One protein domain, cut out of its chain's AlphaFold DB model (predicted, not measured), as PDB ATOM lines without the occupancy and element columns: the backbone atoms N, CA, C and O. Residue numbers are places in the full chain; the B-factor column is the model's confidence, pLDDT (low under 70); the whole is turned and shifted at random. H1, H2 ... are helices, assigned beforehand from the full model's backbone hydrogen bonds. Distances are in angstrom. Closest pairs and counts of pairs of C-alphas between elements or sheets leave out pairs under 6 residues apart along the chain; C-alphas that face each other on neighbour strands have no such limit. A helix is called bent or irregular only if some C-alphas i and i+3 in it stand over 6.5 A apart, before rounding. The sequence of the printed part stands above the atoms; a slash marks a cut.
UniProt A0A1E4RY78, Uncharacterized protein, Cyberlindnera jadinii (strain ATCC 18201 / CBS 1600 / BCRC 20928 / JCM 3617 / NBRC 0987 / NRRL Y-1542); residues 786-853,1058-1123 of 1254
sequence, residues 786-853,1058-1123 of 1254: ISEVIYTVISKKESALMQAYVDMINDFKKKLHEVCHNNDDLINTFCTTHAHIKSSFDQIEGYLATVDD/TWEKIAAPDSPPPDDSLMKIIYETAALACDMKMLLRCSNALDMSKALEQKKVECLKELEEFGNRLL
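Overview. This is residues 786 to 853 and 1058 to 1123 of the 1254 residues of an uncharacterized protein of Cyberlindnera jadinii (strain ATCC 18201 / CBS 1600 / BCRC 20928 / JCM 3617 / NBRC 0987 / NRRL Y-1542) (UniProt A0A1E4RY78). Two long helices, H1 and H6, run side by side the same way along the length of a loose rod, and the shorter H3 packs on H6, running against both. H2 makes the turn from H1 to H3 at one end; towards the other end, H5 folds back on the first part of H6 and the small H4 packs on the first part of H1. The printed part has 134 residues with six named helices, H1 to H6 in chain order, and no named strand, and its class is all helix. It is loose, with a radius of gyration of the C-alphas of 18.2 A, and its spans of 56 by 28 by 24 A only just make it a rod.

Along the chain. H1 takes residues 786 to 819 and is 49.3 A long, starting at C-alpha 786 at (191.995, 124.510, 207.804). H2 is residues 824 to 833. H3, residues 835 to 852, is 27.5 A long and only just irregular: C-alphas 849 and 852 are 6.52 A apart. After the cut come H4, residues 1059 to 1063, and H5, residues 1072 to 1084, 18.4 A long. H6, residues 1088 to 1123, is the longest helix at 52.0 A and ends with C-alpha 1123 at (166.411, 147.148, 162.474).

Arrangement. H1, H3 and H6 form an up and down bundle, each helix running against the one before it. H6 is the hub, touching H1, H3 and H5. It touches H1 at a shallow tilt of 10 degrees, the same way, the closest C-alphas being those of Val 819 and Gly 1119, 5.8 A apart. It touches H3 at a shallow tilt of 23 degrees, opposite ways, with the C-alphas of Tyr 847 and Met 1100 closest at 6.5 A. H1 and H3 are close but not clearly touching, their closest C-alphas, of Glu 798 and Val 851, being 7.2 A apart. H5 and H6 are a helical hairpin at a shallow tilt of 31 degrees; H6 touches H5 with residues 1088 to 1101 alone, closest at the C-alphas of Ala 1082 and Leu 1091, 5.2 A. H1 touches H4 with residues 789 to 793 alone, closest at the C-alphas of Val 793 and Ala 1063, 6.0 A. H2 touches no helix but is near H1, and it meets H3 only through their link. In H1, H2, H4, H5 and H6 every O i to N i+4 pair is within hydrogen-bond range; in H3 11 of 14 are.

Size, cuts and confidence. The two C-alphas farthest apart, those of Ile 786 and Leu 1123, are 56.8 A apart. Residues 854 to 1057 are not printed, and C-alphas 853 and 1058 are 29.7 A apart across the cut. Of the links that are printed whole, H4 to H5 is short and the others are tight. The mean pLDDT of the printed part is 77.5; 31 residues are under 70, among them 824 to 840 and 848 to 853.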
ATOM      1  N   ILE A 786     193.024 123.484 208.049       85.19
ATOM      2  CA  ILE A 786     191.995 124.510 207.804       85.19
ATOM      3  C   ILE A 786     192.299 125.267 206.510       85.19
ATOM      4  O   ILE A 786     191.390 125.518 205.719       85.19
ATOM      5  N   SER A 787     193.570 125.586 206.253       85.31
ATOM      6  CA  SER A 787     193.965 126.258 205.016       85.31
ATOM      7  C   SER A 787     193.679 125.392 203.783       85.31
ATOM      8  O   SER A 787     193.139 125.917 202.816       85.31
ATOM      9  N   GLU A 788     193.919 124.072 203.829       84.50
ATOM     10  CA  GLU A 788     193.550 123.135 202.752       84.50
ATOM     11  C   GLU A 788     192.042 123.189 202.448       84.50
ATOM     12  O   GLU A 788     191.641 123.318 201.287       84.50
ATOM     13  N   VAL A 789     191.198 123.163 203.486       81.38
ATOM     14  CA  VAL A 789     189.737 123.272 203.337       81.38
ATOM     15  C   VAL A 789     189.339 124.623 202.733       81.38
ATOM     16  O   VAL A 789     188.569 124.656 201.772       81.38
ATOM     17  N   ILE A 790     189.880 125.740 203.226       84.50
ATOM     18  CA  ILE A 790     189.512 127.073 202.726       84.50
ATOM     19  C   ILE A 790     190.027 127.299 201.293       84.50
ATOM     20  O   ILE A 790     189.280 127.813 200.464       84.50
ATOM     21  N   TYR A 791     191.238 126.850 200.940       86.38
ATOM     22  CA  TYR A 791     191.717 126.877 199.549       86.38
ATOM     23  C   TYR A 791     190.849 126.020 198.612       86.38
ATOM     24  O   TYR A 791     190.668 126.394 197.451       86.38
ATOM     25  N   THR A 792     190.262 124.924 199.106       83.56
ATOM     26  CA  THR A 792     189.293 124.116 198.345       83.56
ATOM     27  C   THR A 792     188.000 124.900 198.076       83.56
ATOM     28  O   THR A 792     187.508 124.895 196.950       83.56
ATOM     29  N   VAL A 793     187.480 125.642 199.064       83.88
ATOM     30  CA  VAL A 793     186.307 126.529 198.889       83.88
ATOM     31  C   VAL A 793     186.607 127.680 197.919       83.88
ATOM     32  O   VAL A 793     185.808 127.946 197.021       83.88
ATOM     33  N   ILE A 794     187.780 128.312 198.032       84.62
ATOM     34  CA  ILE A 794     188.237 129.359 197.102       84.62
ATOM     35  C   ILE A 794     188.322 128.806 195.668       84.62
ATOM     36  O   ILE A 794     187.743 129.390 194.756       84.62
ATOM     37  N   SER A 795     188.949 127.644 195.464       84.00
ATOM     38  CA  SER A 795     189.160 127.087 194.115       84.00
ATOM     39  C   SER A 795     187.868 126.579 193.457       84.00
ATOM     40  O   SER A 795     187.764 126.571 192.229       84.00
ATOM     41  N   LYS A 796     186.831 126.239 194.238       83.81
ATOM     42  CA  LYS A 796     185.463 126.067 193.714       83.81
ATOM     43  C   LYS A 796     184.881 127.370 193.175       83.81
ATOM     44  O   LYS A 796     184.279 127.357 192.104       83.81
ATOM     45  N   LYS A 797     185.061 128.495 193.883       85.31
ATOM     46  CA  LYS A 797     184.617 129.813 193.398       85.31
ATOM     47  C   LYS A 797     185.347 130.198 192.115       85.31
ATOM     48  O   LYS A 797     184.699 130.600 191.157       85.31
ATOM     49  N   GLU A 798     186.666 130.011 192.085       84.06
ATOM     50  CA  GLU A 798     187.514 130.251 190.910       84.06
ATOM     51  C   GLU A 798     187.041 129.397 189.709       84.06
ATOM     52  O   GLU A 798     186.864 129.920 188.609       84.06
ATOM     53  N   SER A 799     186.708 128.118 189.934       83.19
ATOM     54  CA  SER A 799     186.167 127.211 188.904       83.19
ATOM     55  C   SER A 799     184.771 127.611 188.402       83.19
ATOM     56  O   SER A 799     184.512 127.584 187.200       83.19
ATOM     57  N   ALA A 800     183.864 128.009 189.298       85.06
ATOM     58  CA  ALA A 800     182.510 128.425 188.927       85.06
ATOM     59  C   ALA A 800     182.489 129.770 188.180       85.06
ATOM     60  O   ALA A 800     181.696 129.947 187.257       85.06
ATOM     61  N   LEU A 801     183.391 130.697 188.525       83.44
ATOM     62  CA  LEU A 801     183.598 131.937 187.771       83.44
ATOM     63  C   LEU A 801     184.198 131.661 186.383       83.44
ATOM     64  O   LEU A 801     183.758 132.263 185.407       83.44
ATOM     65  N   MET A 802     185.132 130.706 186.267       83.06
ATOM     66  CA  MET A 802     185.650 130.249 184.970       83.06
ATOM     67  C   MET A 802     184.535 129.671 184.083       83.06
ATOM     68  O   MET A 802     184.458 130.009 182.903       83.06
ATOM     69  N   GLN A 803     183.646 128.844 184.644       84.56
ATOM     70  CA  GLN A 803     182.505 128.305 183.903       84.56
ATOM     71  C   GLN A 803     181.530 129.415 183.480       84.56
ATOM     72  O   GLN A 803     181.220 129.529 182.298       84.56
ATOM     73  N   ALA A 804     181.130 130.297 184.403       84.56
ATOM     74  CA  ALA A 804     180.241 131.420 184.101       84.56
ATOM     75  C   ALA A 804     180.816 132.385 183.042       84.56
ATOM     76  O   ALA A 804     180.061 132.976 182.272       84.56
ATOM     77  N   TYR A 805     182.144 132.530 182.970       84.81
ATOM     78  CA  TYR A 805     182.835 133.300 181.930       84.81
ATOM     79  C   TYR A 805     182.736 132.632 180.551       84.81
ATOM     80  O   TYR A 805     182.394 133.291 179.566       84.81
ATOM     81  N   VAL A 806     182.976 131.318 180.479       84.56
ATOM     82  CA  VAL A 806     182.823 130.529 179.244       84.56
ATOM     83  C   VAL A 806     181.372 130.550 178.760       84.56
ATOM     84  O   VAL A 806     181.127 130.795 177.577       84.56
ATOM     85  N   ASP A 807     180.412 130.372 179.668       84.88
ATOM     86  CA  ASP A 807     178.983 130.414 179.357       84.88
ATOM     87  C   ASP A 807     178.559 131.810 178.870       84.88
ATOM     88  O   ASP A 807     177.904 131.914 177.834       84.88
ATOM     89  N   MET A 808     179.022 132.895 179.512       82.00
ATOM     90  CA  MET A 808     178.765 134.272 179.059       82.00
ATOM     91  C   MET A 808     179.314 134.539 177.646       82.00
ATOM     92  O   MET A 808     178.632 135.158 176.828       82.00
ATOM     93  N   ILE A 809     180.516 134.047 177.327       81.44
ATOM     94  CA  ILE A 809     181.106 134.167 175.984       81.44
ATOM     95  C   ILE A 809     180.304 133.370 174.945       81.44
ATOM     96  O   ILE A 809     180.142 133.831 173.811       81.44
ATOM     97  N   ASN A 810     179.803 132.189 175.304       83.19
ATOM     98  CA  ASN A 810     179.006 131.353 174.404       83.19
ATOM     99  C   ASN A 810     177.611 131.951 174.158       83.19
ATOM    100  O   ASN A 810     177.190 132.032 173.003       83.19
ATOM    101  N   ASP A 811     176.943 132.450 175.200       82.69
ATOM    102  CA  ASP A 811     175.677 133.188 175.096       82.69
ATOM    103  C   ASP A 811     175.827 134.464 174.258       82.69
ATOM    104  O   ASP A 811     174.992 134.740 173.394       82.69
ATOM    105  N   PHE A 812     176.906 135.227 174.471       80.25
ATOM    106  CA  PHE A 812     177.192 136.434 173.697       80.25
ATOM    107  C   PHE A 812     177.388 136.113 172.212       80.25
ATOM    108  O   PHE A 812     176.731 136.714 171.367       80.25
ATOM    109  N   LYS A 813     178.216 135.107 171.885       79.44
ATOM    110  CA  LYS A 813     178.395 134.629 170.504       79.44
ATOM    111  C   LYS A 813     177.073 134.171 169.891       79.44
ATOM    112  O   LYS A 813     176.759 134.574 168.776       79.44
ATOM    113  N   LYS A 814     176.283 133.368 170.610       81.94
ATOM    114  CA  LYS A 814     174.990 132.852 170.135       81.94
ATOM    115  C   LYS A 814     174.020 133.985 169.793       81.94
ATOM    116  O   LYS A 814     173.514 134.020 168.675       81.94
ATOM    117  N   LYS A 815     173.827 134.943 170.705       78.94
ATOM    118  CA  LYS A 815     172.954 136.104 170.470       78.94
ATOM    119  C   LYS A 815     173.482 137.016 169.361       78.94
ATOM    120  O   LYS A 815     172.693 137.556 168.596       78.94
ATOM    121  N   LEU A 816     174.801 137.159 169.228       77.19
ATOM    122  CA  LEU A 816     175.424 137.913 168.138       77.19
ATOM    123  C   LEU A 816     175.172 137.239 166.777       77.19
ATOM    124  O   LEU A 816     174.800 137.920 165.828       77.19
ATOM    125  N   HIS A 817     175.277 135.911 166.684       76.81
ATOM    126  CA  HIS A 817     174.896 135.156 165.481       76.81
ATOM    127  C   HIS A 817     173.394 135.272 165.150       76.81
ATOM    128  O   HIS A 817     173.041 135.406 163.977       76.81
ATOM    129  N   GLU A 818     172.521 135.268 166.164       77.81
ATOM    130  CA  GLU A 818     171.071 135.479 166.015       77.81
ATOM    131  C   GLU A 818     170.754 136.891 165.471       77.81
ATOM    132  O   GLU A 818     170.033 137.014 164.477       77.81
ATOM    133  N   VAL A 819     171.350 137.939 166.059       74.81
ATOM    134  CA  VAL A 819     171.172 139.354 165.666       74.81
ATOM    135  C   VAL A 819     171.789 139.668 164.297       74.81
ATOM    136  O   VAL A 819     171.188 140.397 163.515       74.81
ATOM    137  N   CYS A 820     172.951 139.101 163.964       70.12
ATOM    138  CA  CYS A 820     173.619 139.315 162.672       70.12
ATOM    139  C   CYS A 820     173.115 138.385 161.551       70.12
ATOM    140  O   CYS A 820     173.687 138.394 160.460       70.12
ATOM    141  N   HIS A 821     172.110 137.539 161.815       71.12
ATOM    142  CA  HIS A 821     171.555 136.553 160.874       71.12
ATOM    143  C   HIS A 821     172.618 135.675 160.170       71.12
ATOM    144  O   HIS A 821     172.472 135.315 159.003       71.12
ATOM    145  N   ASN A 822     173.696 135.322 160.883       65.12
ATOM    146  CA  ASN A 822     174.879 134.619 160.354       65.12
ATOM    147  C   ASN A 822     175.587 135.295 159.157       65.12
ATOM    148  O   ASN A 822     176.254 134.615 158.380       65.12
ATOM    149  N   ASN A 823     175.480 136.617 158.999       70.81
ATOM    150  CA  ASN A 823     176.259 137.359 158.009       70.81
ATOM    151  C   ASN A 823     177.636 137.753 158.577       70.81
ATOM    152  O   ASN A 823     177.750 138.708 159.352       70.81
ATOM    153  N   ASP A 824     178.683 137.026 158.176       69.62
ATOM    154  CA  ASP A 824     180.054 137.195 158.677       69.62
ATOM    155  C   ASP A 824     180.607 138.624 158.505       69.62
ATOM    156  O   ASP A 824     181.375 139.092 159.350       69.62
ATOM    157  N   ASP A 825     180.192 139.370 157.477       65.12
ATOM    158  CA  ASP A 825     180.640 140.757 157.271       65.12
ATOM    159  C   ASP A 825     180.102 141.706 158.359       65.12
ATOM    160  O   ASP A 825     180.818 142.594 158.836       65.12
ATOM    161  N   LEU A 826     178.865 141.490 158.827       64.56
ATOM    162  CA  LEU A 826     178.285 142.247 159.943       64.56
ATOM    163  C   LEU A 826     178.925 141.856 161.278       64.56
ATOM    164  O   LEU A 826     179.187 142.725 162.110       64.56
ATOM    165  N   ILE A 827     179.254 140.573 161.458       66.62
ATOM    166  CA  ILE A 827     179.983 140.072 162.633       66.62
ATOM    167  C   ILE A 827     181.367 140.736 162.726       66.62
ATOM    168  O   ILE A 827     181.732 141.270 163.776       66.62
ATOM    169  N   ASN A 828     182.112 140.791 161.618       67.69
ATOM    170  CA  ASN A 828     183.403 141.481 161.544       67.69
ATOM    171  C   ASN A 828     183.279 143.006 161.743       67.69
ATOM    172  O   ASN A 828     184.115 143.612 162.422       67.69
ATOM    173  N   THR A 829     182.216 143.630 161.224       68.44
ATOM    174  CA  THR A 829     181.926 145.063 161.430       68.44
ATOM    175  C   THR A 829     181.620 145.377 162.901       68.44
ATOM    176  O   THR A 829     182.124 146.359 163.448       68.44
ATOM    177  N   PHE A 830     180.870 144.513 163.590       69.00
ATOM    178  CA  PHE A 830     180.642 144.632 165.032       69.00
ATOM    179  C   PHE A 830     181.953 144.478 165.820       69.00
ATOM    180  O   PHE A 830     182.277 145.322 166.655       69.00
ATOM    181  N   CYS A 831     182.755 143.451 165.517       65.69
ATOM    182  CA  CYS A 831     184.000 143.163 166.242       65.69
ATOM    183  C   CYS A 831     185.087 144.234 166.055       65.69
ATOM    184  O   CYS A 831     185.940 144.399 166.927       65.69
ATOM    185  N   THR A 832     185.061 144.970 164.942       68.38
ATOM    186  CA  THR A 832     185.943 146.125 164.705       68.38
ATOM    187  C   THR A 832     185.416 147.416 165.336       68.38
ATOM    188  O   THR A 832     186.218 148.243 165.763       68.38
ATOM    189  N   THR A 833     184.094 147.568 165.467       69.56
ATOM    190  CA  THR A 833     183.463 148.724 166.128       69.56
ATOM    191  C   THR A 833     183.562 148.641 167.659       69.56
ATOM    192  O   THR A 833     183.898 149.628 168.308       69.56
ATOM    193  N   HIS A 834     183.334 147.462 168.248       66.00
ATOM    194  CA  HIS A 834     183.270 147.247 169.702       66.00
ATOM    195  C   HIS A 834     184.591 146.703 170.291       66.00
ATOM    196  O   HIS A 834     184.614 145.753 171.077       66.00
ATOM    197  N   ALA A 835     185.726 147.305 169.922       69.25
ATOM    198  CA  ALA A 835     187.054 146.868 170.377       69.25
ATOM    199  C   ALA A 835     187.247 146.939 171.914       69.25
ATOM    200  O   ALA A 835     188.059 146.202 172.479       69.25
ATOM    201  N   HIS A 836     186.478 147.782 172.612       67.94
ATOM    202  CA  HIS A 836     186.462 147.888 174.077       67.94
ATOM    203  C   HIS A 836     185.835 146.669 174.768       67.94
ATOM    204  O   HIS A 836     186.262 146.321 175.871       67.94
ATOM    205  N   ILE A 837     184.889 145.974 174.118       68.69
ATOM    206  CA  ILE A 837     184.361 144.692 174.609       68.69
ATOM    207  C   ILE A 837     185.496 143.664 174.656       68.69
ATOM    208  O   ILE A 837     185.690 143.008 175.678       68.69
ATOM    209  N   LYS A 838     186.315 143.576 173.597       68.06
ATOM    210  CA  LYS A 838     187.476 142.674 173.579       68.06
ATOM    211  C   LYS A 838     188.459 142.997 174.706       68.06
ATOM    212  O   LYS A 838     188.773 142.110 175.491       68.06
ATOM    213  N   SER A 839     188.836 144.268 174.868       68.75
ATOM    214  CA  SER A 839     189.701 144.695 175.980       68.75
ATOM    215  C   SER A 839     189.094 144.435 177.369       68.75
ATOM    216  O   SER A 839     189.836 144.380 178.350       68.75
ATOM    217  N   SER A 840     187.768 144.291 177.475       64.19
ATOM    218  CA  SER A 840     187.083 143.919 178.720       64.19
ATOM    219  C   SER A 840     187.135 142.408 178.979       64.19
ATOM    220  O   SER A 840     187.305 141.997 180.126       64.19
ATOM    221  N   PHE A 841     187.052 141.574 177.934       73.62
ATOM    222  CA  PHE A 841     187.323 140.136 178.043       73.62
ATOM    223  C   PHE A 841     188.796 139.876 178.394       73.62
ATOM    224  O   PHE A 841     189.061 139.150 179.351       73.62
ATOM    225  N   ASP A 842     189.737 140.562 177.732       72.69
ATOM    226  CA  ASP A 842     191.178 140.488 178.027       72.69
ATOM    227  C   ASP A 842     191.480 140.816 179.514       72.69
ATOM    228  O   ASP A 842     192.378 140.232 180.123       72.69
ATOM    229  N   GLN A 843     190.703 141.714 180.142       75.31
ATOM    230  CA  GLN A 843     190.814 142.026 181.575       75.31
ATOM    231  C   GLN A 843     190.348 140.867 182.477       75.31
ATOM    232  O   GLN A 843     190.993 140.590 183.491       75.31
ATOM    233  N   ILE A 844     189.249 140.188 182.131       72.88
ATOM    234  CA  ILE A 844     188.735 139.042 182.900       72.88
ATOM    235  C   ILE A 844     189.664 137.830 182.737       72.88
ATOM    236  O   ILE A 844     189.998 137.180 183.727       72.88
ATOM    237  N   GLU A 845     190.168 137.587 181.526       75.88
ATOM    238  CA  GLU A 845     191.197 136.576 181.258       75.88
ATOM    239  C   GLU A 845     192.501 136.873 182.022       75.88
ATOM    240  O   GLU A 845     193.119 135.964 182.577       75.88
ATOM    241  N   GLY A 846     192.864 138.152 182.174       73.56
ATOM    242  CA  GLY A 846     193.966 138.591 183.034       73.56
ATOM    243  C   GLY A 846     193.786 138.227 184.514       73.56
ATOM    244  O   GLY A 846     194.740 137.778 185.149       73.56
ATOM    245  N   TYR A 847     192.577 138.353 185.076       71.06
ATOM    246  CA  TYR A 847     192.296 137.857 186.433       71.06
ATOM    247  C   TYR A 847     192.335 136.323 186.499       71.06
ATOM    248  O   TYR A 847     192.838 135.767 187.482       71.06
ATOM    249  N   LEU A 848     191.848 135.644 185.455       68.12
ATOM    250  CA  LEU A 848     191.779 134.185 185.360       68.12
ATOM    251  C   LEU A 848     193.168 133.534 185.300       68.12
ATOM    252  O   LEU A 848     193.410 132.564 186.011       68.12
ATOM    253  N   ALA A 849     194.105 134.102 184.535       67.56
ATOM    254  CA  ALA A 849     195.490 133.632 184.481       67.56
ATOM    255  C   ALA A 849     196.148 133.622 185.876       67.56
ATOM    256  O   ALA A 849     196.794 132.650 186.262       67.56
ATOM    257  N   THR A 850     195.901 134.664 186.679       65.88
ATOM    258  CA  THR A 850     196.491 134.797 188.025       65.88
ATOM    259  C   THR A 850     195.901 133.866 189.089       65.88
ATOM    260  O   THR A 850     196.389 133.861 190.221       65.88
ATOM    261  N   VAL A 851     194.881 133.064 188.753       59.97
ATOM    262  CA  VAL A 851     194.347 132.029 189.651       59.97
ATOM    263  C   VAL A 851     195.417 130.971 189.930       59.97
ATOM    264  O   VAL A 851     195.703 130.691 191.095       59.97
ATOM    265  N   ASP A 852     196.044 130.404 188.894       52.84
ATOM    266  CA  ASP A 852     196.700 129.089 189.003       52.84
ATOM    267  C   ASP A 852     198.244 129.106 188.977       52.84
ATOM    268  O   ASP A 852     198.881 128.074 189.168       52.84
ATOM    269  N   ASP A 853     198.873 130.283 188.854       55.44
ATOM    270  CA  ASP A 853     200.342 130.453 188.805       55.44
ATOM    271  C   ASP A 853     201.110 129.831 189.994       55.44
ATOM    272  O   ASP A 853     202.323 129.631 189.930       55.44
ATOM    273  N   THR A1058     177.489 124.004 207.557       73.81
ATOM    274  CA  THR A1058     178.770 123.458 208.042       73.81
ATOM    275  C   THR A1058     179.822 123.419 206.933       73.81
ATOM    276  O   THR A1058     179.493 123.279 205.751       73.81
ATOM    277  N   TRP A1059     181.110 123.488 207.295       73.00
ATOM    278  CA  TRP A1059     182.185 123.499 206.291       73.00
ATOM    279  C   TRP A1059     182.190 122.235 205.416       73.00
ATOM    280  O   TRP A1059     182.549 122.327 204.246       73.00
ATOM    281  N   GLU A1060     181.755 121.071 205.925       69.00
ATOM    282  CA  GLU A1060     181.665 119.845 205.117       69.00
ATOM    283  C   GLU A1060     180.649 120.003 203.975       69.00
ATOM    284  O   GLU A1060     180.979 119.681 202.835       69.00
ATOM    285  N   LYS A1061     179.463 120.580 204.236       69.88
ATOM    286  CA  LYS A1061     178.444 120.847 203.200       69.88
ATOM    287  C   LYS A1061     178.973 121.777 202.096       69.88
ATOM    288  O   LYS A1061     178.604 121.616 200.939       69.88
ATOM    289  N   ILE A1062     179.858 122.717 202.443       72.19
ATOM    290  CA  ILE A1062     180.457 123.701 201.519       72.19
ATOM    291  C   ILE A1062     181.706 123.130 200.812       72.19
ATOM    292  O   ILE A1062     182.033 123.516 199.690       72.19
ATOM    293  N   ALA A1063     182.413 122.179 201.428       66.88
ATOM    294  CA  ALA A1063     183.624 121.564 200.879       66.88
ATOM    295  C   ALA A1063     183.359 120.271 200.077       66.88
ATOM    296  O   ALA A1063     184.143 119.955 199.183       66.88
ATOM    297  N   ALA A1064     182.247 119.566 200.314       71.56
ATOM    298  CA  ALA A1064     181.845 118.354 199.587       71.56
ATOM    299  C   ALA A1064     181.804 118.576 198.058       71.56
ATOM    300  O   ALA A1064     181.340 119.630 197.627       71.56
ATOM    301  N   PRO A1065     182.284 117.638 197.220       63.53
ATOM    302  CA  PRO A1065     182.516 117.891 195.791       63.53
ATOM    303  C   PRO A1065     181.256 118.300 195.016       63.53
ATOM    304  O   PRO A1065     181.359 119.094 194.089       63.53
ATOM    305  N   ASP A1066     180.087 117.819 195.442       67.25
ATOM    306  CA  ASP A1066     178.793 118.036 194.785       67.25
ATOM    307  C   ASP A1066     178.037 119.286 195.304       67.25
ATOM    308  O   ASP A1066     176.846 119.448 195.040       67.25
ATOM    309  N   SER A1067     178.690 120.160 196.086       75.25
ATOM    310  CA  SER A1067     178.064 121.379 196.629       75.25
ATOM    311  C   SER A1067     177.872 122.473 195.564       75.25
ATOM    312  O   SER A1067     178.675 122.566 194.631       75.25
ATOM    313  N   PRO A1068     176.912 123.403 195.749       75.44
ATOM    314  CA  PRO A1068     176.918 124.664 195.008       75.44
ATOM    315  C   PRO A1068     178.212 125.469 195.271       75.44
ATOM    316  O   PRO A1068     178.884 125.250 196.291       75.44
ATOM    317  N   PRO A1069     178.583 126.398 194.369       76.12
ATOM    318  CA  PRO A1069     179.689 127.327 194.592       76.12
ATOM    319  C   PRO A1069     179.352 128.336 195.707       76.12
ATOM    320  O   PRO A1069     178.180 128.651 195.904       76.12
ATOM    321  N   PRO A1070     180.351 128.868 196.434       82.62
ATOM    322  CA  PRO A1070     180.103 129.758 197.566       82.62
ATOM    323  C   PRO A1070     179.688 131.174 197.133       82.62
ATOM    324  O   PRO A1070     180.180 131.711 196.135       82.62
ATOM    325  N   ASP A1071     178.836 131.809 197.934       83.75
ATOM    326  CA  ASP A1071     178.383 133.185 197.717       83.75
ATOM    327  C   ASP A1071     179.477 134.231 197.980       83.75
ATOM    328  O   ASP A1071     180.407 134.029 198.766       83.75
ATOM    329  N   ASP A1072     179.333 135.404 197.362       83.69
ATOM    330  CA  ASP A1072     180.281 136.517 197.513       83.69
ATOM    331  C   ASP A1072     180.322 137.049 198.956       83.69
ATOM    332  O   ASP A1072     181.386 137.435 199.443       83.69
ATOM    333  N   SER A1073     179.203 136.977 199.686       83.56
ATOM    334  CA  SER A1073     179.144 137.252 201.130       83.56
ATOM    335  C   SER A1073     180.082 136.339 201.925       83.56
ATOM    336  O   SER A1073     180.787 136.798 202.824       83.56
ATOM    337  N   LEU A1074     180.154 135.056 201.560       84.06
ATOM    338  CA  LEU A1074     181.024 134.082 202.212       84.06
ATOM    339  C   LEU A1074     182.496 134.331 201.863       84.06
ATOM    340  O   LEU A1074     183.362 134.322 202.737       84.06
ATOM    341  N   MET A1075     182.776 134.635 200.594       86.50
ATOM    342  CA  MET A1075     184.117 135.006 200.136       86.50
ATOM    343  C   MET A1075     184.624 136.297 200.806       86.50
ATOM    344  O   MET A1075     185.819 136.406 201.085       86.50
ATOM    345  N   LYS A1076     183.730 137.243 201.137       86.19
ATOM    346  CA  LYS A1076     184.035 138.446 201.931       86.19
ATOM    347  C   LYS A1076     184.401 138.113 203.384       86.19
ATOM    348  O   LYS A1076     185.405 138.625 203.870       86.19
ATOM    349  N   ILE A1077     183.675 137.206 204.045       85.81
ATOM    350  CA  ILE A1077     184.023 136.733 205.403       85.81
ATOM    351  C   ILE A1077     185.391 136.032 205.403       85.81
ATOM    352  O   ILE A1077     186.221 136.274 206.282       85.81
ATOM    353  N   ILE A1078     185.678 135.209 204.386       86.31
ATOM    354  CA  ILE A1078     186.983 134.545 204.245       86.31
ATOM    355  C   ILE A1078     188.097 135.577 203.988       86.31
ATOM    356  O   ILE A1078     189.175 135.455 204.565       86.31
ATOM    357  N   TYR A1079     187.850 136.609 203.172       87.62
ATOM    358  CA  TYR A1079     188.783 137.725 202.952       87.62
ATOM    359  C   TYR A1079     189.093 138.482 204.256       87.62
ATOM    360  O   TYR A1079     190.261 138.684 204.586       87.62
ATOM    361  N   GLU A1080     188.069 138.843 205.032       86.00
ATOM    362  CA  GLU A1080     188.220 139.551 206.313       86.00
ATOM    363  C   GLU A1080     188.958 138.687 207.348       86.00
ATOM    364  O   GLU A1080     189.910 139.148 207.982       86.00
ATOM    365  N   THR A1081     188.627 137.397 207.431       85.12
ATOM    366  CA  THR A1081     189.342 136.440 208.291       85.12
ATOM    367  C   THR A1081     190.800 136.259 207.849       85.12
ATOM    368  O   THR A1081     191.694 136.217 208.690       85.12
ATOM    369  N   ALA A1082     191.084 136.204 206.542       86.25
ATOM    370  CA  ALA A1082     192.449 136.118 206.014       86.25
ATOM    371  C   ALA A1082     193.275 137.390 206.284       86.25
ATOM    372  O   ALA A1082     194.490 137.294 206.491       86.25
ATOM    373  N   ALA A1083     192.631 138.563 206.328       85.25
ATOM    374  CA  ALA A1083     193.255 139.821 206.731       85.25
ATOM    375  C   ALA A1083     193.625 139.802 208.222       85.25
ATOM    376  O   ALA A1083     194.788 140.032 208.559       85.25
ATOM    377  N   LEU A1084     192.682 139.439 209.103       84.88
ATOM    378  CA  LEU A1084     192.918 139.278 210.546       84.88
ATOM    379  C   LEU A1084     194.010 138.236 210.832       84.88
ATOM    380  O   LEU A1084     194.938 138.487 211.601       84.88
ATOM    381  N   ALA A1085     193.963 137.095 210.141       83.50
ATOM    382  CA  ALA A1085     194.979 136.052 210.214       83.50
ATOM    383  C   ALA A1085     196.316 136.455 209.568       83.50
ATOM    384  O   ALA A1085     197.289 135.714 209.689       83.50
ATOM    385  N   CYS A1086     196.402 137.573 208.838       82.88
ATOM    386  CA  CYS A1086     197.575 137.959 208.050       82.88
ATOM    387  C   CYS A1086     198.084 136.826 207.124       82.88
ATOM    388  O   CYS A1086     199.287 136.542 207.075       82.88
ATOM    389  N   ASP A1087     197.193 136.115 206.418       84.19
ATOM    390  CA  ASP A1087     197.588 135.249 205.294       84.19
ATOM    391  C   ASP A1087     197.389 135.983 203.966       84.19
ATOM    392  O   ASP A1087     196.299 136.046 203.402       84.19
ATOM    393  N   MET A1088     198.487 136.537 203.455       80.69
ATOM    394  CA  MET A1088     198.479 137.318 202.223       80.69
ATOM    395  C   MET A1088     198.167 136.472 200.973       80.69
ATOM    396  O   MET A1088     197.707 137.026 199.981       80.69
ATOM    397  N   LYS A1089     198.386 135.147 200.979       81.44
ATOM    398  CA  LYS A1089     198.062 134.301 199.815       81.44
ATOM    399  C   LYS A1089     196.561 134.006 199.763       81.44
ATOM    400  O   LYS A1089     195.971 134.115 198.690       81.44
ATOM    401  N   MET A1090     195.946 133.709 200.909       85.06
ATOM    402  CA  MET A1090     194.490 133.564 201.019       85.06
ATOM    403  C   MET A1090     193.793 134.895 200.693       85.06
ATOM    404  O   MET A1090     192.906 134.931 199.844       85.06
ATOM    405  N   LEU A1091     194.262 136.000 201.284       84.94
ATOM    406  CA  LEU A1091     193.708 137.343 201.084       84.94
ATOM    407  C   LEU A1091     193.690 137.766 199.606       84.94
ATOM    408  O   LEU A1091     192.658 138.211 199.103       84.94
ATOM    409  N   LEU A1092     194.816 137.612 198.897       83.06
ATOM    410  CA  LEU A1092     194.926 138.036 197.497       83.06
ATOM    411  C   LEU A1092     194.081 137.171 196.550       83.06
ATOM    412  O   LEU A1092     193.479 137.729 195.635       83.06
ATOM    413  N   ARG A1093     193.968 135.851 196.782       82.50
ATOM    414  CA  ARG A1093     193.048 135.002 195.999       82.50
ATOM    415  C   ARG A1093     191.581 135.347 196.258       82.50
ATOM    416  O   ARG A1093     190.829 135.500 195.300       82.50
ATOM    417  N   CYS A1094     191.177 135.560 197.514       85.75
ATOM    418  CA  CYS A1094     189.809 135.991 197.820       85.75
ATOM    419  C   CYS A1094     189.470 137.350 197.188       85.75
ATOM    420  O   CYS A1094     188.379 137.499 196.643       85.75
ATOM    421  N   SER A1095     190.403 138.314 197.192       84.12
ATOM    422  CA  SER A1095     190.222 139.588 196.477       84.12
ATOM    423  C   SER A1095     190.036 139.357 194.977       84.12
ATOM    424  O   SER A1095     189.077 139.858 194.403       84.12
ATOM    425  N   ASN A1096     190.906 138.550 194.356       83.62
ATOM    426  CA  ASN A1096     190.847 138.252 192.925       83.62
ATOM    427  C   ASN A1096     189.502 137.624 192.526       83.62
ATOM    428  O   ASN A1096     188.874 138.076 191.574       83.62
ATOM    429  N   ALA A1097     189.019 136.639 193.288       83.88
ATOM    430  CA  ALA A1097     187.729 135.996 193.047       83.88
ATOM    431  C   ALA A1097     186.536 136.957 193.240       83.88
ATOM    432  O   ALA A1097     185.606 136.949 192.435       83.88
ATOM    433  N   LEU A1098     186.565 137.816 194.267       85.50
ATOM    434  CA  LEU A1098     185.524 138.828 194.502       85.50
ATOM    435  C   LEU A1098     185.495 139.905 193.411       85.50
ATOM    436  O   LEU A1098     184.421 140.335 192.995       85.50
ATOM    437  N   ASP A1099     186.656 140.363 192.947       83.75
ATOM    438  CA  ASP A1099     186.746 141.402 191.920       83.75
ATOM    439  C   ASP A1099     186.437 140.842 190.520       83.75
ATOM    440  O   ASP A1099     185.750 141.502 189.741       83.75
ATOM    441  N   MET A1100     186.814 139.587 190.245       81.56
ATOM    442  CA  MET A1100     186.382 138.830 189.064       81.56
ATOM    443  C   MET A1100     184.858 138.635 189.038       81.56
ATOM    444  O   MET A1100     184.245 138.869 188.000       81.56
ATOM    445  N   SER A1101     184.234 138.272 190.167       86.50
ATOM    446  CA  SER A1101     182.773 138.112 190.288       86.50
ATOM    447  C   SER A1101     182.021 139.400 189.919       86.50
ATOM    448  O   SER A1101     181.158 139.398 189.037       86.50
ATOM    449  N   LYS A1102     182.429 140.538 190.504       85.69
ATOM    450  CA  LYS A1102     181.868 141.866 190.190       85.69
ATOM    451  C   LYS A1102     182.061 142.238 188.717       85.69
ATOM    452  O   LYS A1102     181.120 142.715 188.088       85.69
ATOM    453  N   ALA A1103     183.266 142.035 188.178       82.31
ATOM    454  CA  ALA A1103     183.587 142.376 186.794       82.31
ATOM    455  C   ALA A1103     182.771 141.541 185.795       82.31
ATOM    456  O   ALA A1103     182.265 142.089 184.816       82.31
ATOM    457  N   LEU A1104     182.595 140.244 186.064       82.50
ATOM    458  CA  LEU A1104     181.821 139.325 185.231       82.50
ATOM    459  C   LEU A1104     180.352 139.757 185.149       82.50
ATOM    460  O   LEU A1104     179.830 139.907 184.045       82.50
ATOM    461  N   GLU A1105     179.693 140.017 186.283       83.12
ATOM    462  CA  GLU A1105     178.271 140.392 186.280       83.12
ATOM    463  C   GLU A1105     178.044 141.808 185.711       83.12
ATOM    464  O   GLU A1105     177.110 142.012 184.936       83.12
ATOM    465  N   GLN A1106     178.939 142.770 185.985       83.81
ATOM    466  CA  GLN A1106     178.894 144.096 185.347       83.81
ATOM    467  C   GLN A1106     179.026 143.996 183.819       83.81
ATOM    468  O   GLN A1106     178.204 144.557 183.089       83.81
ATOM    469  N   LYS A1107     180.020 143.246 183.321       80.62
ATOM    470  CA  LYS A1107     180.275 143.122 181.878       80.62
ATOM    471  C   LYS A1107     179.226 142.293 181.148       80.62
ATOM    472  O   LYS A1107     178.903 142.609 180.010       80.62
ATOM    473  N   LYS A1108     178.612 141.312 181.805       81.50
ATOM    474  CA  LYS A1108     177.452 140.582 181.277       81.50
ATOM    475  C   LYS A1108     176.266 141.513 180.995       81.50
ATOM    476  O   LYS A1108     175.645 141.387 179.944       81.50
ATOM    477  N   VAL A1109     175.983 142.475 181.878       81.94
ATOM    478  CA  VAL A1109     174.934 143.491 181.652       81.94
ATOM    479  C   VAL A1109     175.335 144.478 180.546       81.94
ATOM    480  O   VAL A1109     174.521 144.775 179.674       81.94
ATOM    481  N   GLU A1110     176.587 144.944 180.542       81.25
ATOM    482  CA  GLU A1110     177.135 145.859 179.525       81.25
ATOM    483  C   GLU A1110     177.055 145.255 178.109       81.25
ATOM    484  O   GLU A1110     176.443 145.843 177.215       81.25
ATOM    485  N   CYS A1111     177.566 144.033 177.924       75.00
ATOM    486  CA  CYS A1111     177.557 143.318 176.646       75.00
ATOM    487  C   CYS A1111     176.143 142.999 176.139       75.00
ATOM    488  O   CYS A1111     175.907 143.050 174.932       75.00
ATOM    489  N   LEU A1112     175.190 142.682 177.026       77.25
ATOM    490  CA  LEU A1112     173.794 142.460 176.626       77.25
ATOM    491  C   LEU A1112     173.129 143.757 176.147       77.25
ATOM    492  O   LEU A1112     172.449 143.739 175.123       77.25
ATOM    493  N   LYS A1113     173.367 144.878 176.840       81.25
ATOM    494  CA  LYS A1113     172.814 146.187 176.472       81.25
ATOM    495  C   LYS A1113     173.396 146.716 175.158       81.25
ATOM    496  O   LYS A1113     172.644 147.212 174.325       81.25
ATOM    497  N   GLU A1114     174.707 146.597 174.941       75.44
ATOM    498  CA  GLU A1114     175.316 147.010 173.667       75.44
ATOM    499  C   GLU A1114     174.842 146.151 172.485       75.44
ATOM    500  O   GLU A1114     174.643 146.678 171.392       75.44
ATOM    501  N   LEU A1115     174.598 144.853 172.700       75.31
ATOM    502  CA  LEU A1115     174.066 143.964 171.666       75.31
ATOM    503  C   LEU A1115     172.593 144.264 171.334       75.31
ATOM    504  O   LEU A1115     172.212 144.237 170.164       75.31
ATOM    505  N   GLU A1116     171.777 144.607 172.335       76.56
ATOM    506  CA  GLU A1116     170.402 145.084 172.140       76.56
ATOM    507  C   GLU A1116     170.373 146.430 171.393       76.56
ATOM    508  O   GLU A1116     169.614 146.599 170.438       76.56
ATOM    509  N   GLU A1117     171.244 147.379 171.749       77.94
ATOM    510  CA  GLU A1117     171.397 148.629 170.997       77.94
ATOM    511  C   GLU A1117     171.861 148.400 169.552       77.94
ATOM    512  O   GLU A1117     171.380 149.082 168.647       77.94
ATOM    513  N   PHE A1118     172.762 147.446 169.307       74.44
ATOM    514  CA  PHE A1118     173.222 147.112 167.958       74.44
ATOM    515  C   PHE A1118     172.113 146.475 167.108       74.44
ATOM    516  O   PHE A1118     171.900 146.901 165.973       74.44
ATOM    517  N   GLY A1119     171.345 145.531 167.668       72.31
ATOM    518  CA  GLY A1119     170.181 144.945 166.993       72.31
ATOM    519  C   GLY A1119     169.114 145.989 166.648       72.31
ATOM    520  O   GLY A1119     168.621 146.025 165.523       72.31
ATOM    521  N   ASN A1120     168.831 146.915 167.568       75.31
ATOM    522  CA  ASN A1120     167.913 148.028 167.314       75.31
ATOM    523  C   ASN A1120     168.424 148.989 166.220       75.31
ATOM    524  O   ASN A1120     167.623 149.505 165.440       75.31
ATOM    525  N   ARG A1121     169.744 149.207 166.105       71.38
ATOM    526  CA  ARG A1121     170.343 150.005 165.014       71.38
ATOM    527  C   ARG A1121     170.298 149.289 163.661       71.38
ATOM    528  O   ARG A1121     170.075 149.957 162.655       71.38
ATOM    529  N   LEU A1122     170.464 147.963 163.625       69.62
ATOM    530  CA  LEU A1122     170.266 147.167 162.407       69.62
ATOM    531  C   LEU A1122     168.823 147.299 161.907       69.62
ATOM    532  O   LEU A1122     168.620 147.771 160.789       69.62
ATOM    533  N   LEU A1123     167.843 147.018 162.776       66.25
ATOM    534  CA  LEU A1123     166.411 147.148 162.474       66.25
ATOM    535  C   LEU A1123     166.030 148.562 162.007       66.25
ATOM    536  O   LEU A1123     165.271 148.705 161.053       66.25
TER     537      LEU A1123